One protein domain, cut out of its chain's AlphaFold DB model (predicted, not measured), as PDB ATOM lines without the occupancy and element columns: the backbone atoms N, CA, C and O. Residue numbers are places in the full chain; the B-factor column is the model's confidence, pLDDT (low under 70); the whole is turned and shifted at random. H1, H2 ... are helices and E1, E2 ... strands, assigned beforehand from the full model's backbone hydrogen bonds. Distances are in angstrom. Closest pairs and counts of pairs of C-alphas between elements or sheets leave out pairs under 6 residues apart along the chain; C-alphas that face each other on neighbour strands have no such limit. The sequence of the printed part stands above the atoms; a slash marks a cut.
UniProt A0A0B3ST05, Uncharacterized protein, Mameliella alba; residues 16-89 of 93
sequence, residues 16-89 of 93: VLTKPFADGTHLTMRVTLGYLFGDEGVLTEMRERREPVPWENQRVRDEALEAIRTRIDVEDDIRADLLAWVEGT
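What this domain is: This is residues 16 to 89 of the 93 residues of an uncharacterized protein of Mameliella alba (UniProt A0A0B3ST05). A two-stranded hairpin, E1 and E2, makes one end of an elongated model, and a small helical part makes the other: H2 and H3 side by side as a helical hairpin, with short H1 packed crosswise on H3. The printed part has 74 residues, in the order E1, E2, H1, H2, H3, and its class is mixed, helices and strands, with an antiparallel sheet E1 - E2. It is only just compact, close to loose, with a radius of gyration of the C-alphas of 13.4 A and spans of 43 by 25 by 22 A.

How they stand to each other: Start at the hairpin of E1, residues 16 to 20, and E2, residues 26 to 31, antiparallel at 154 degrees. Look for N 17 and O 29, 2.8 A apart, and N 27 and O 19, 3.0 A apart, both within hydrogen-bond range. From E2 go to H1, residues 41 to 47; their closest C-alphas, those of Val 31 and Gly 41, are 7.7 A apart. H1 touches H3, residues 76 to 88, about perpendicular at 78 degrees; the closest C-alphas are those of Leu 43 and Leu 82, 6.6 A apart, and H3 touches H1 with residues 82 to 85 alone. H2, residues 58 to 70, touches H3 in a helical hairpin, at a shallow tilt of 5 degrees, opposite ways; the closest C-alphas, those of Leu 65 and Leu 83, are 6.3 A apart. H1 and H2 are apart, and E1 is apart from H1, H2 and H3. In H1, H2 and H3 every O i to N i+4 pair is within hydrogen-bond range.

Where its parts are: Find C-alpha 16 at (167.275, 178.500, 150.669), where E1 begins its 13.1 A; E2 runs 15.2 A and H1 10.0 A. From C-alpha 58 at (183.787, 176.922, 154.929) H2 runs 18.9 A, and H3 runs 18.3 A to C-alpha 88 at (177.368, 174.904, 164.825).

The domain as a whole: The two C-alphas farthest apart are those of Asp 23 and Asp 77, 43.8 A. The printed part has no cut, and no link is long. Look at the B-factor column for pLDDT under 70 at residue 16, residues 27 to 28 and residues 31 to 41; the mean of the printed part is 77.1.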
ATOM      1  N   VAL A  16     166.179 178.336 151.628       67.25
ATOM      2  CA  VAL A  16     167.275 178.500 150.669       67.25
ATOM      3  C   VAL A  16     166.689 178.820 149.302       67.25
ATOM      4  O   VAL A  16     165.806 178.112 148.821       67.25
ATOM      5  N   LEU A  17     167.185 179.876 148.662       71.44
ATOM      6  CA  LEU A  17     166.862 180.219 147.284       71.44
ATOM      7  C   LEU A  17     168.037 179.824 146.397       71.44
ATOM      8  O   LEU A  17     169.121 180.376 146.540       71.44
ATOM      9  N   THR A  18     167.816 178.924 145.441       72.62
ATOM     10  CA  THR A  18     168.782 178.696 144.358       72.62
ATOM     11  C   THR A  18     168.283 179.390 143.101       72.62
ATOM     12  O   THR A  18     167.239 179.027 142.558       72.62
ATOM     13  N   LYS A  19     169.012 180.412 142.654       75.31
ATOM     14  CA  LYS A  19     168.695 181.179 141.451       75.31
ATOM     15  C   LYS A  19     169.607 180.750 140.296       75.31
ATOM     16  O   LYS A  19     170.818 180.941 140.408       75.31
ATOM     17  N   PRO A  20     169.055 180.233 139.187       76.25
ATOM     18  CA  PRO A  20     169.814 180.027 137.959       76.25
ATOM     19  C   PRO A  20     170.003 181.353 137.203       76.25
ATOM     20  O   PRO A  20     169.095 182.191 137.154       76.25
ATOM     21  N   PHE A  21     171.167 181.533 136.581       76.25
ATOM     22  CA  PHE A  21     171.480 182.657 135.697       76.25
ATOM     23  C   PHE A  21     171.538 182.214 134.231       76.25
ATOM     24  O   PHE A  21     171.646 181.031 133.913       76.25
ATOM     25  N   ALA A  22     171.444 183.185 133.318       77.12
ATOM     26  CA  ALA A  22     171.407 182.931 131.875       77.12
ATOM     27  C   ALA A  22     172.705 182.312 131.321       77.12
ATOM     28  O   ALA A  22     172.683 181.714 130.249       77.12
ATOM     29  N   ASP A  23     173.816 182.443 132.045       84.00
ATOM     30  CA  ASP A  23     175.114 181.838 131.732       84.00
ATOM     31  C   ASP A  23     175.258 180.394 132.255       84.00
ATOM     32  O   ASP A  23     176.307 179.776 132.083       84.00
ATOM     33  N   GLY A  24     174.210 179.842 132.879       76.75
ATOM     34  CA  GLY A  24     174.202 178.497 133.453       76.75
ATOM     35  C   GLY A  24     174.764 178.410 134.874       76.75
ATOM     36  O   GLY A  24     174.751 177.328 135.466       76.75
ATOM     37  N   THR A  25     175.223 179.522 135.454       75.62
ATOM     38  CA  THR A  25     175.631 179.561 136.862       75.62
ATOM     39  C   THR A  25     174.416 179.514 137.787       75.62
ATOM     40  O   THR A  25     173.290 179.841 137.403       75.62
ATOM     41  N   HIS A  26     174.636 179.067 139.020       74.00
ATOM     42  CA  HIS A  26     173.614 179.013 140.059       74.00
ATOM     43  C   HIS A  26     174.153 179.729 141.294       74.00
ATOM     44  O   HIS A  26     175.300 179.508 141.673       74.00
ATOM     45  N   LEU A  27     173.332 180.572 141.922       66.50
ATOM     46  CA  LEU A  27     173.638 181.151 143.230       66.50
ATOM     47  C   LEU A  27     172.640 180.619 144.247       66.50
ATOM     48  O   LEU A  27     171.431 180.802 144.093       66.50
ATOM     49  N   THR A  28     173.164 179.980 145.282       69.50
ATOM     50  CA  THR A  28     172.393 179.499 146.423       69.50
ATOM     51  C   THR A  28     172.519 180.521 147.547       69.50
ATOM     52  O   THR A  28     173.614 180.829 147.999       69.50
ATOM     53  N   MET A  29     171.392 181.080 147.976       70.12
ATOM     54  CA  MET A  29     171.317 182.142 148.974       70.12
ATOM     55  C   MET A  29     170.451 181.691 150.144       70.12
ATOM     56  O   MET A  29     169.391 181.092 149.952       70.12
ATOM     57  N   ARG A  30     170.871 182.032 151.362       71.62
ATOM     58  CA  ARG A  30     170.035 181.913 152.559       71.62
ATOM     59  C   ARG A  30     168.936 182.977 152.513       71.62
ATOM     60  O   ARG A  30     169.219 184.144 152.247       71.62
ATOM     61  N   VAL A  31     167.686 182.576 152.727       65.19
ATOM     62  CA  VAL A  31     166.527 183.472 152.707       65.19
ATOM     63  C   VAL A  31     166.222 183.934 154.115       65.19
ATOM     64  O   VAL A  31     165.826 183.153 154.976       65.19
ATOM     65  N   THR A  32     166.306 185.235 154.324       55.53
ATOM     66  CA  THR A  32     165.980 185.879 155.592       55.53
ATOM     67  C   THR A  32     164.673 186.659 155.423       55.53
ATOM     68  O   THR A  32     164.325 187.045 154.309       55.53
ATOM     69  N   LEU A  33     163.875 186.818 156.483       47.03
ATOM     70  CA  LEU A  33     162.559 187.475 156.399       47.03
ATOM     71  C   LEU A  33     162.730 188.944 155.980       47.03
ATOM     72  O   LEU A  33     163.425 189.689 156.660       47.03
ATOM     73  N   GLY A  34     162.072 189.355 154.895       42.00
ATOM     74  CA  GLY A  34     162.092 190.737 154.405       42.00
ATOM     75  C   GLY A  34     162.981 190.940 153.177       42.00
ATOM     76  O   GLY A  34     163.820 190.114 152.835       42.00
ATOM     77  N   TYR A  35     162.740 192.042 152.463       32.31
ATOM     78  CA  TYR A  35     163.610 192.506 151.383       32.31
ATOM     79  C   TYR A  35     165.075 192.507 151.851       32.31
ATOM     80  O   TYR A  35     165.324 192.748 153.026       32.31
ATOM     81  N   LEU A  36     166.017 192.252 150.931       38.00
ATOM     82  CA  LEU A  36     167.479 192.288 151.120       38.00
ATOM     83  C   LEU A  36     167.982 193.681 151.568       38.00
ATOM     84  O   LEU A  36     168.693 194.365 150.843       38.00
ATOM     85  N   PHE A  37     167.574 194.109 152.756       31.97
ATOM     86  CA  PHE A  37     168.010 195.286 153.485       31.97
ATOM     87  C   PHE A  37     167.957 194.923 154.971       31.97
ATOM     88  O   PHE A  37     166.951 195.150 155.637       31.97
ATOM     89  N   GLY A  38     169.028 194.317 155.482       41.56
ATOM     90  CA  GLY A  38     169.204 194.141 156.920       41.56
ATOM     91  C   GLY A  38     170.191 193.043 157.293       41.56
ATOM     92  O   GLY A  38     170.031 191.888 156.902       41.56
ATOM     93  N   ASP A  39     171.154 193.392 158.144       50.25
ATOM     94  CA  ASP A  39     172.141 192.505 158.779       50.25
ATOM     95  C   ASP A  39     171.523 191.558 159.837       50.25
ATOM     96  O   ASP A  39     172.210 191.042 160.724       50.25
ATOM     97  N   GLU A  40     170.203 191.355 159.795       55.84
ATOM     98  CA  GLU A  40     169.410 190.676 160.831       55.84
ATOM     99  C   GLU A  40     169.051 189.231 160.479       55.84
ATOM    100  O   GLU A  40     168.385 188.537 161.246       55.84
ATOM    101  N   GLY A  41     169.484 188.746 159.320       68.38
ATOM    102  CA  GLY A  41     169.026 187.472 158.794       68.38
ATOM    103  C   GLY A  41     169.369 186.254 159.648       68.38
ATOM    104  O   GLY A  41     168.482 185.517 160.078       68.38
ATOM    105  N   VAL A  42     170.655 186.081 159.954       75.00
ATOM    106  CA  VAL A  42     171.141 184.992 160.818       75.00
ATOM    107  C   VAL A  42     170.655 185.177 162.261       75.00
ATOM    108  O   VAL A  42     170.328 184.208 162.943       75.00
ATOM    109  N   LEU A  43     170.539 186.430 162.710       75.62
ATOM    110  CA  LEU A  43     170.018 186.772 164.033       75.62
ATOM    111  C   LEU A  43     168.552 186.342 164.189       75.62
ATOM    112  O   LEU A  43     168.159 185.823 165.233       75.62
ATOM    113  N   THR A  44     167.751 186.523 163.139       73.81
ATOM    114  CA  THR A  44     166.349 186.090 163.090       73.81
ATOM    115  C   THR A  44     166.247 184.568 163.096       73.81
ATOM    116  O   THR A  44     165.449 184.015 163.848       73.81
ATOM    117  N   GLU A  45     167.088 183.874 162.323       74.38
ATOM    118  CA  GLU A  45     167.138 182.406 162.325       74.38
ATOM    119  C   GLU A  45     167.415 181.823 163.711       74.38
ATOM    120  O   GLU A  45     166.694 180.926 164.152       74.38
ATOM    121  N   MET A  46     168.408 182.384 164.405       82.12
ATOM    122  CA  MET A  46     168.757 182.005 165.771       82.12
ATOM    123  C   MET A  46     167.608 182.289 166.749       82.12
ATOM    124  O   MET A  46     167.195 181.399 167.495       82.12
ATOM    125  N   ARG A  47     167.054 183.512 166.738       81.25
ATOM    126  CA  ARG A  47     165.966 183.930 167.645       81.25
ATOM    127  C   ARG A  47     164.714 183.076 167.486       81.25
ATOM    128  O   ARG A  47     164.068 182.738 168.475       81.25
ATOM    129  N   GLU A  48     164.388 182.707 166.254       79.38
ATOM    130  CA  GLU A  48     163.234 181.866 165.946       79.38
ATOM    131  C   GLU A  48     163.526 180.361 166.053       79.38
ATOM    132  O   GLU A  48     162.623 179.553 165.836       79.38
ATOM    133  N   ARG A  49     164.760 179.970 166.415       77.56
ATOM    134  CA  ARG A  49     165.204 178.569 166.554       77.56
ATOM    135  C   ARG A  49     164.878 177.718 165.325       77.56
ATOM    136  O   ARG A  49     164.436 176.574 165.443       77.56
ATOM    137  N   ARG A  50     165.050 178.297 164.140       75.94
ATOM    138  CA  ARG A  50     164.801 177.615 162.864       75.94
ATOM    139  C   ARG A  50     165.887 176.582 162.598       75.94
ATOM    140  O   ARG A  50     166.963 176.647 163.178       75.94
ATOM    141  N   GLU A  51     165.621 175.636 161.705       75.75
ATOM    142  CA  GLU A  51     166.670 174.717 161.268       75.75
ATOM    143  C   GLU A  51     167.811 175.508 160.594       75.75
ATOM    144  O   GLU A  51     167.534 176.312 159.697       75.75
ATOM    145  N   PRO A  52     169.079 175.340 161.026       76.06
ATOM    146  CA  PRO A  52     170.194 176.071 160.443       76.06
ATOM    147  C   PRO A  52     170.397 175.683 158.980       76.06
ATOM    148  O   PRO A  52     170.644 174.524 158.648       76.06
ATOM    149  N   VAL A  53     170.354 176.671 158.095       76.44
ATOM    150  CA  VAL A  53     170.658 176.474 156.676       76.44
ATOM    151  C   VAL A  53     172.163 176.245 156.501       76.44
ATOM    152  O   VAL A  53     172.933 177.106 156.919       76.44
ATOM    153  N   PRO A  54     172.633 175.174 155.840       81.94
ATOM    154  CA  PRO A  54     174.061 174.995 155.605       81.94
ATOM    155  C   PRO A  54     174.680 176.170 154.835       81.94
ATOM    156  O   PRO A  54     174.075 176.716 153.909       81.94
ATOM    157  N   TRP A  55     175.888 176.569 155.218       82.81
ATOM    158  CA  TRP A  55     176.660 177.587 154.506       82.81
ATOM    159  C   TRP A  55     177.154 177.061 153.159       82.81
ATOM    160  O   TRP A  55     177.376 175.863 152.990       82.81
ATOM    161  N   GLU A  56     177.367 177.968 152.204       78.81
ATOM    162  CA  GLU A  56     177.850 177.613 150.865       78.81
ATOM    163  C   GLU A  56     179.151 176.804 150.920       78.81
ATOM    164  O   GLU A  56     179.290 175.797 150.241       78.81
ATOM    165  N   ASN A  57     180.094 177.253 151.743       82.69
ATOM    166  CA  ASN A  57     181.387 176.622 151.959       82.69
ATOM    167  C   ASN A  57     181.985 177.141 153.276       82.69
ATOM    168  O   ASN A  57     181.473 178.088 153.884       82.69
ATOM    169  N   GLN A  58     183.094 176.535 153.702       90.56
ATOM    170  CA  GLN A  58     183.787 176.922 154.929       90.56
ATOM    171  C   GLN A  58     184.219 178.398 154.923       90.56
ATOM    172  O   GLN A  58     184.006 179.097 155.909       90.56
ATOM    173  N   ARG A  59     184.773 178.892 153.807       88.38
ATOM    174  CA  ARG A  59     185.282 180.269 153.699       88.38
ATOM    175  C   ARG A  59     184.188 181.298 153.987       88.38
ATOM    176  O   ARG A  59     184.414 182.218 154.761       88.38
ATOM    177  N   VAL A  60     183.003 181.128 153.399       83.06
ATOM    178  CA  VAL A  60     181.872 182.054 153.594       83.06
ATOM    179  C   VAL A  60     181.384 182.039 155.047       83.06
ATOM    180  O   VAL A  60     181.039 183.087 155.592       83.06
ATOM    181  N   ARG A  61     181.388 180.873 155.707       87.19
ATOM    182  CA  ARG A  61     181.065 180.781 157.137       87.19
ATOM    183  C   ARG A  61     182.090 181.525 157.994       87.19
ATOM    184  O   ARG A  61     181.706 182.263 158.896       87.19
ATOM    185  N   ASP A  62     183.374 181.342 157.708       89.94
ATOM    186  CA  ASP A  62     184.458 181.965 158.470       89.94
ATOM    187  C   ASP A  62     184.448 183.499 158.296       89.94
ATOM    188  O   ASP A  62     184.590 184.232 159.273       89.94
ATOM    189  N   GLU A  63     184.160 183.997 157.087       87.31
ATOM    190  CA  GLU A  63     183.936 185.428 156.822       87.31
ATOM    191  C   GLU A  63     182.770 185.997 157.646       87.31
ATOM    192  O   GLU A  63     182.878 187.088 158.212       87.31
ATOM    193  N   ALA A  64     181.670 185.248 157.771       85.38
ATOM    194  CA  ALA A  64     180.537 185.655 158.599       85.38
ATOM    195  C   ALA A  64     180.892 185.698 160.096       85.38
ATOM    196  O   ALA A  64     180.468 186.620 160.795       85.38
ATOM    197  N   LEU A  65     181.691 184.747 160.592       90.38
ATOM    198  CA  LEU A  65     182.170 184.750 161.979       90.38
ATOM    199  C   LEU A  65     183.017 185.991 162.281       90.38
ATOM    200  O   LEU A  65     182.793 186.647 163.299       90.38
ATOM    201  N   GLU A  66     183.940 186.358 161.391       90.56
ATOM    202  CA  GLU A  66     184.748 187.576 161.545       90.56
ATOM    203  C   GLU A  66     183.896 188.852 161.508       90.56
ATOM    204  O   GLU A  66     184.089 189.769 162.314       90.56
ATOM    205  N   ALA A  67     182.892 188.898 160.629       86.50
ATOM    206  CA  ALA A  67     181.946 190.007 160.590       86.50
ATOM    207  C   ALA A  67     181.177 190.138 161.919       86.50
ATOM    208  O   ALA A  67     181.066 191.233 162.469       86.50
ATOM    209  N   ILE A  68     180.701 189.030 162.496       88.12
ATOM    210  CA  ILE A  68     179.983 189.038 163.782       88.12
ATOM    211  C   ILE A  68     180.897 189.469 164.936       88.12
ATOM    212  O   ILE A  68     180.464 190.225 165.809       88.12
ATOM    213  N   ARG A  69     182.166 189.040 164.950       88.56
ATOM    214  CA  ARG A  69     183.144 189.435 165.983       88.56
ATOM    215  C   ARG A  69     183.376 190.944 166.021       88.56
ATOM    216  O   ARG A  69     183.596 191.494 167.094       88.56
ATOM    217  N   THR A  70     183.297 191.609 164.871       88.19
ATOM    218  CA  THR A  70     183.633 193.033 164.722       88.19
ATOM    219  C   THR A  70     182.432 193.983 164.787       88.19
ATOM    220  O   THR A  70     182.628 195.197 164.871       88.19
ATOM    221  N   ARG A  71     181.193 193.470 164.809       82.81
ATOM    222  CA  ARG A  71     179.978 194.291 164.985       82.81
ATOM    223  C   ARG A  71     179.992 195.055 166.309       82.81
ATOM    224  O   ARG A  71     180.426 194.524 167.317       82.81
ATOM    225  N   ILE A  72     179.470 196.271 166.355       82.62
ATOM    226  CA  ILE A  72     179.367 197.060 167.605       82.62
ATOM    227  C   ILE A  72     177.919 197.259 168.060       82.62
ATOM    228  O   ILE A  72     177.662 197.757 169.147       82.62
ATOM    229  N   ASP A  73     176.979 196.868 167.211       82.62
ATOM    230  CA  ASP A  73     175.541 197.081 167.331       82.62
ATOM    231  C   ASP A  73     174.798 195.865 167.911       82.62
ATOM    232  O   ASP A  73     173.570 195.836 167.933       82.62
ATOM    233  N   VAL A  74     175.539 194.859 168.382       82.56
ATOM    234  CA  VAL A  74     175.007 193.633 168.987       82.56
ATOM    235  C   VAL A  74     175.544 193.516 170.410       82.56
ATOM    236  O   VAL A  74     176.756 193.620 170.621       82.56
ATOM    237  N   GLU A  75     174.643 193.302 171.368       89.38
ATOM    238  CA  GLU A  75     174.986 193.048 172.772       89.38
ATOM    239  C   GLU A  75     175.867 191.792 172.898       89.38
ATOM    240  O   GLU A  75     175.784 190.871 172.082       89.38
ATOM    241  N   ASP A  76     176.762 191.767 173.888       90.25
ATOM    242  CA  ASP A  76     177.814 190.742 173.979       90.25
ATOM    243  C   ASP A  76     177.271 189.320 174.178       90.25
ATOM    244  O   ASP A  76     177.840 188.361 173.655       90.25
ATOM    245  N   ASP A  77     176.155 189.178 174.890       89.62
ATOM    246  CA  ASP A  77     175.443 187.916 175.080       89.62
ATOM    247  C   ASP A  77     174.812 187.421 173.770       89.62
ATOM    248  O   ASP A  77     175.062 186.292 173.344       89.62
ATOM    249  N   ILE A  78     174.095 188.294 173.060       89.00
ATOM    250  CA  ILE A  78     173.501 187.991 171.753       89.00
ATOM    251  C   ILE A  78     174.590 187.639 170.736       89.00
ATOM    252  O   ILE A  78     174.413 186.744 169.909       89.00
ATOM    253  N   ARG A  79     175.732 188.328 170.782       90.75
ATOM    254  CA  ARG A  79     176.884 188.042 169.924       90.75
ATOM    255  C   ARG A  79     177.460 186.660 170.205       90.75
ATOM    256  O   ARG A  79     177.764 185.946 169.252       90.75
ATOM    257  N   ALA A  80     177.625 186.290 171.474       91.00
ATOM    258  CA  ALA A  80     178.130 184.975 171.851       91.00
ATOM    259  C   ALA A  80     177.206 183.858 171.340       91.00
ATOM    260  O   ALA A  80     177.683 182.911 170.709       91.00
ATOM    261  N   ASP A  81     175.893 184.019 171.518       90.44
ATOM    262  CA  ASP A  81     174.892 183.082 171.000       90.44
ATOM    263  C   ASP A  81     174.933 182.999 169.467       90.44
ATOM    264  O   ASP A  81     174.895 181.908 168.890       90.44
ATOM    265  N   LEU A  82     175.081 184.143 168.792       87.75
ATOM    266  CA  LEU A  82     175.144 184.214 167.335       87.75
ATOM    267  C   LEU A  82     176.398 183.530 166.779       87.75
ATOM    268  O   LEU A  82     176.316 182.817 165.780       87.75
ATOM    269  N   LEU A  83     177.550 183.706 167.429       91.69
ATOM    270  CA  LEU A  83     178.784 183.011 167.061       91.69
ATOM    271  C   LEU A  83     178.629 181.497 167.216       91.69
ATOM    272  O   LEU A  83     178.931 180.761 166.279       91.69
ATOM    273  N   ALA A  84     178.089 181.040 168.348       91.31
ATOM    274  CA  ALA A  84     177.851 179.619 168.591       91.31
ATOM    275  C   ALA A  84     176.886 179.012 167.556       91.31
ATOM    276  O   ALA A  84     177.122 177.913 167.049       91.31
ATOM    277  N   TRP A  85     175.830 179.746 167.192       89.50
ATOM    278  CA  TRP A  85     174.884 179.343 166.152       89.50
ATOM    279  C   TRP A  85     175.567 179.146 164.794       89.50
ATOM    280  O   TRP A  85     175.376 178.125 164.127       89.50
ATOM    281  N   VAL A  86     176.396 180.110 164.382       88.56
ATOM    282  CA  VAL A  86     177.104 180.054 163.097       88.56
ATOM    283  C   VAL A  86     178.156 178.949 163.081       88.56
ATOM    284  O   VAL A  86     178.220 178.209 162.097       88.56
ATOM    285  N   GLU A  87     178.933 178.787 164.154       91.56
ATOM    286  CA  GLU A  87     179.936 177.721 164.280       91.56
ATOM    287  C   GLU A  87     179.303 176.324 164.219       91.56
ATOM    288  O   GLU A  87     179.841 175.430 163.559       91.56
ATOM    289  N   GLY A  88     178.134 176.151 164.844       89.25
ATOM    290  CA  GLY A  88     177.368 174.904 164.825       89.25
ATOM    291  C   GLY A  88     176.667 174.602 163.497       89.25
ATOM    292  O   GLY A  88     176.192 173.485 163.298       89.25
ATOM    293  N   THR A  89     176.602 175.565 162.573       86.69
ATOM    294  CA  THR A  89     175.939 175.378 161.278       86.69
ATOM    295  C   THR A  89     176.888 174.699 160.273       86.69
ATOM    296  O   THR A  89     178.014 175.178 160.070       86.69
TER     297      THR A  89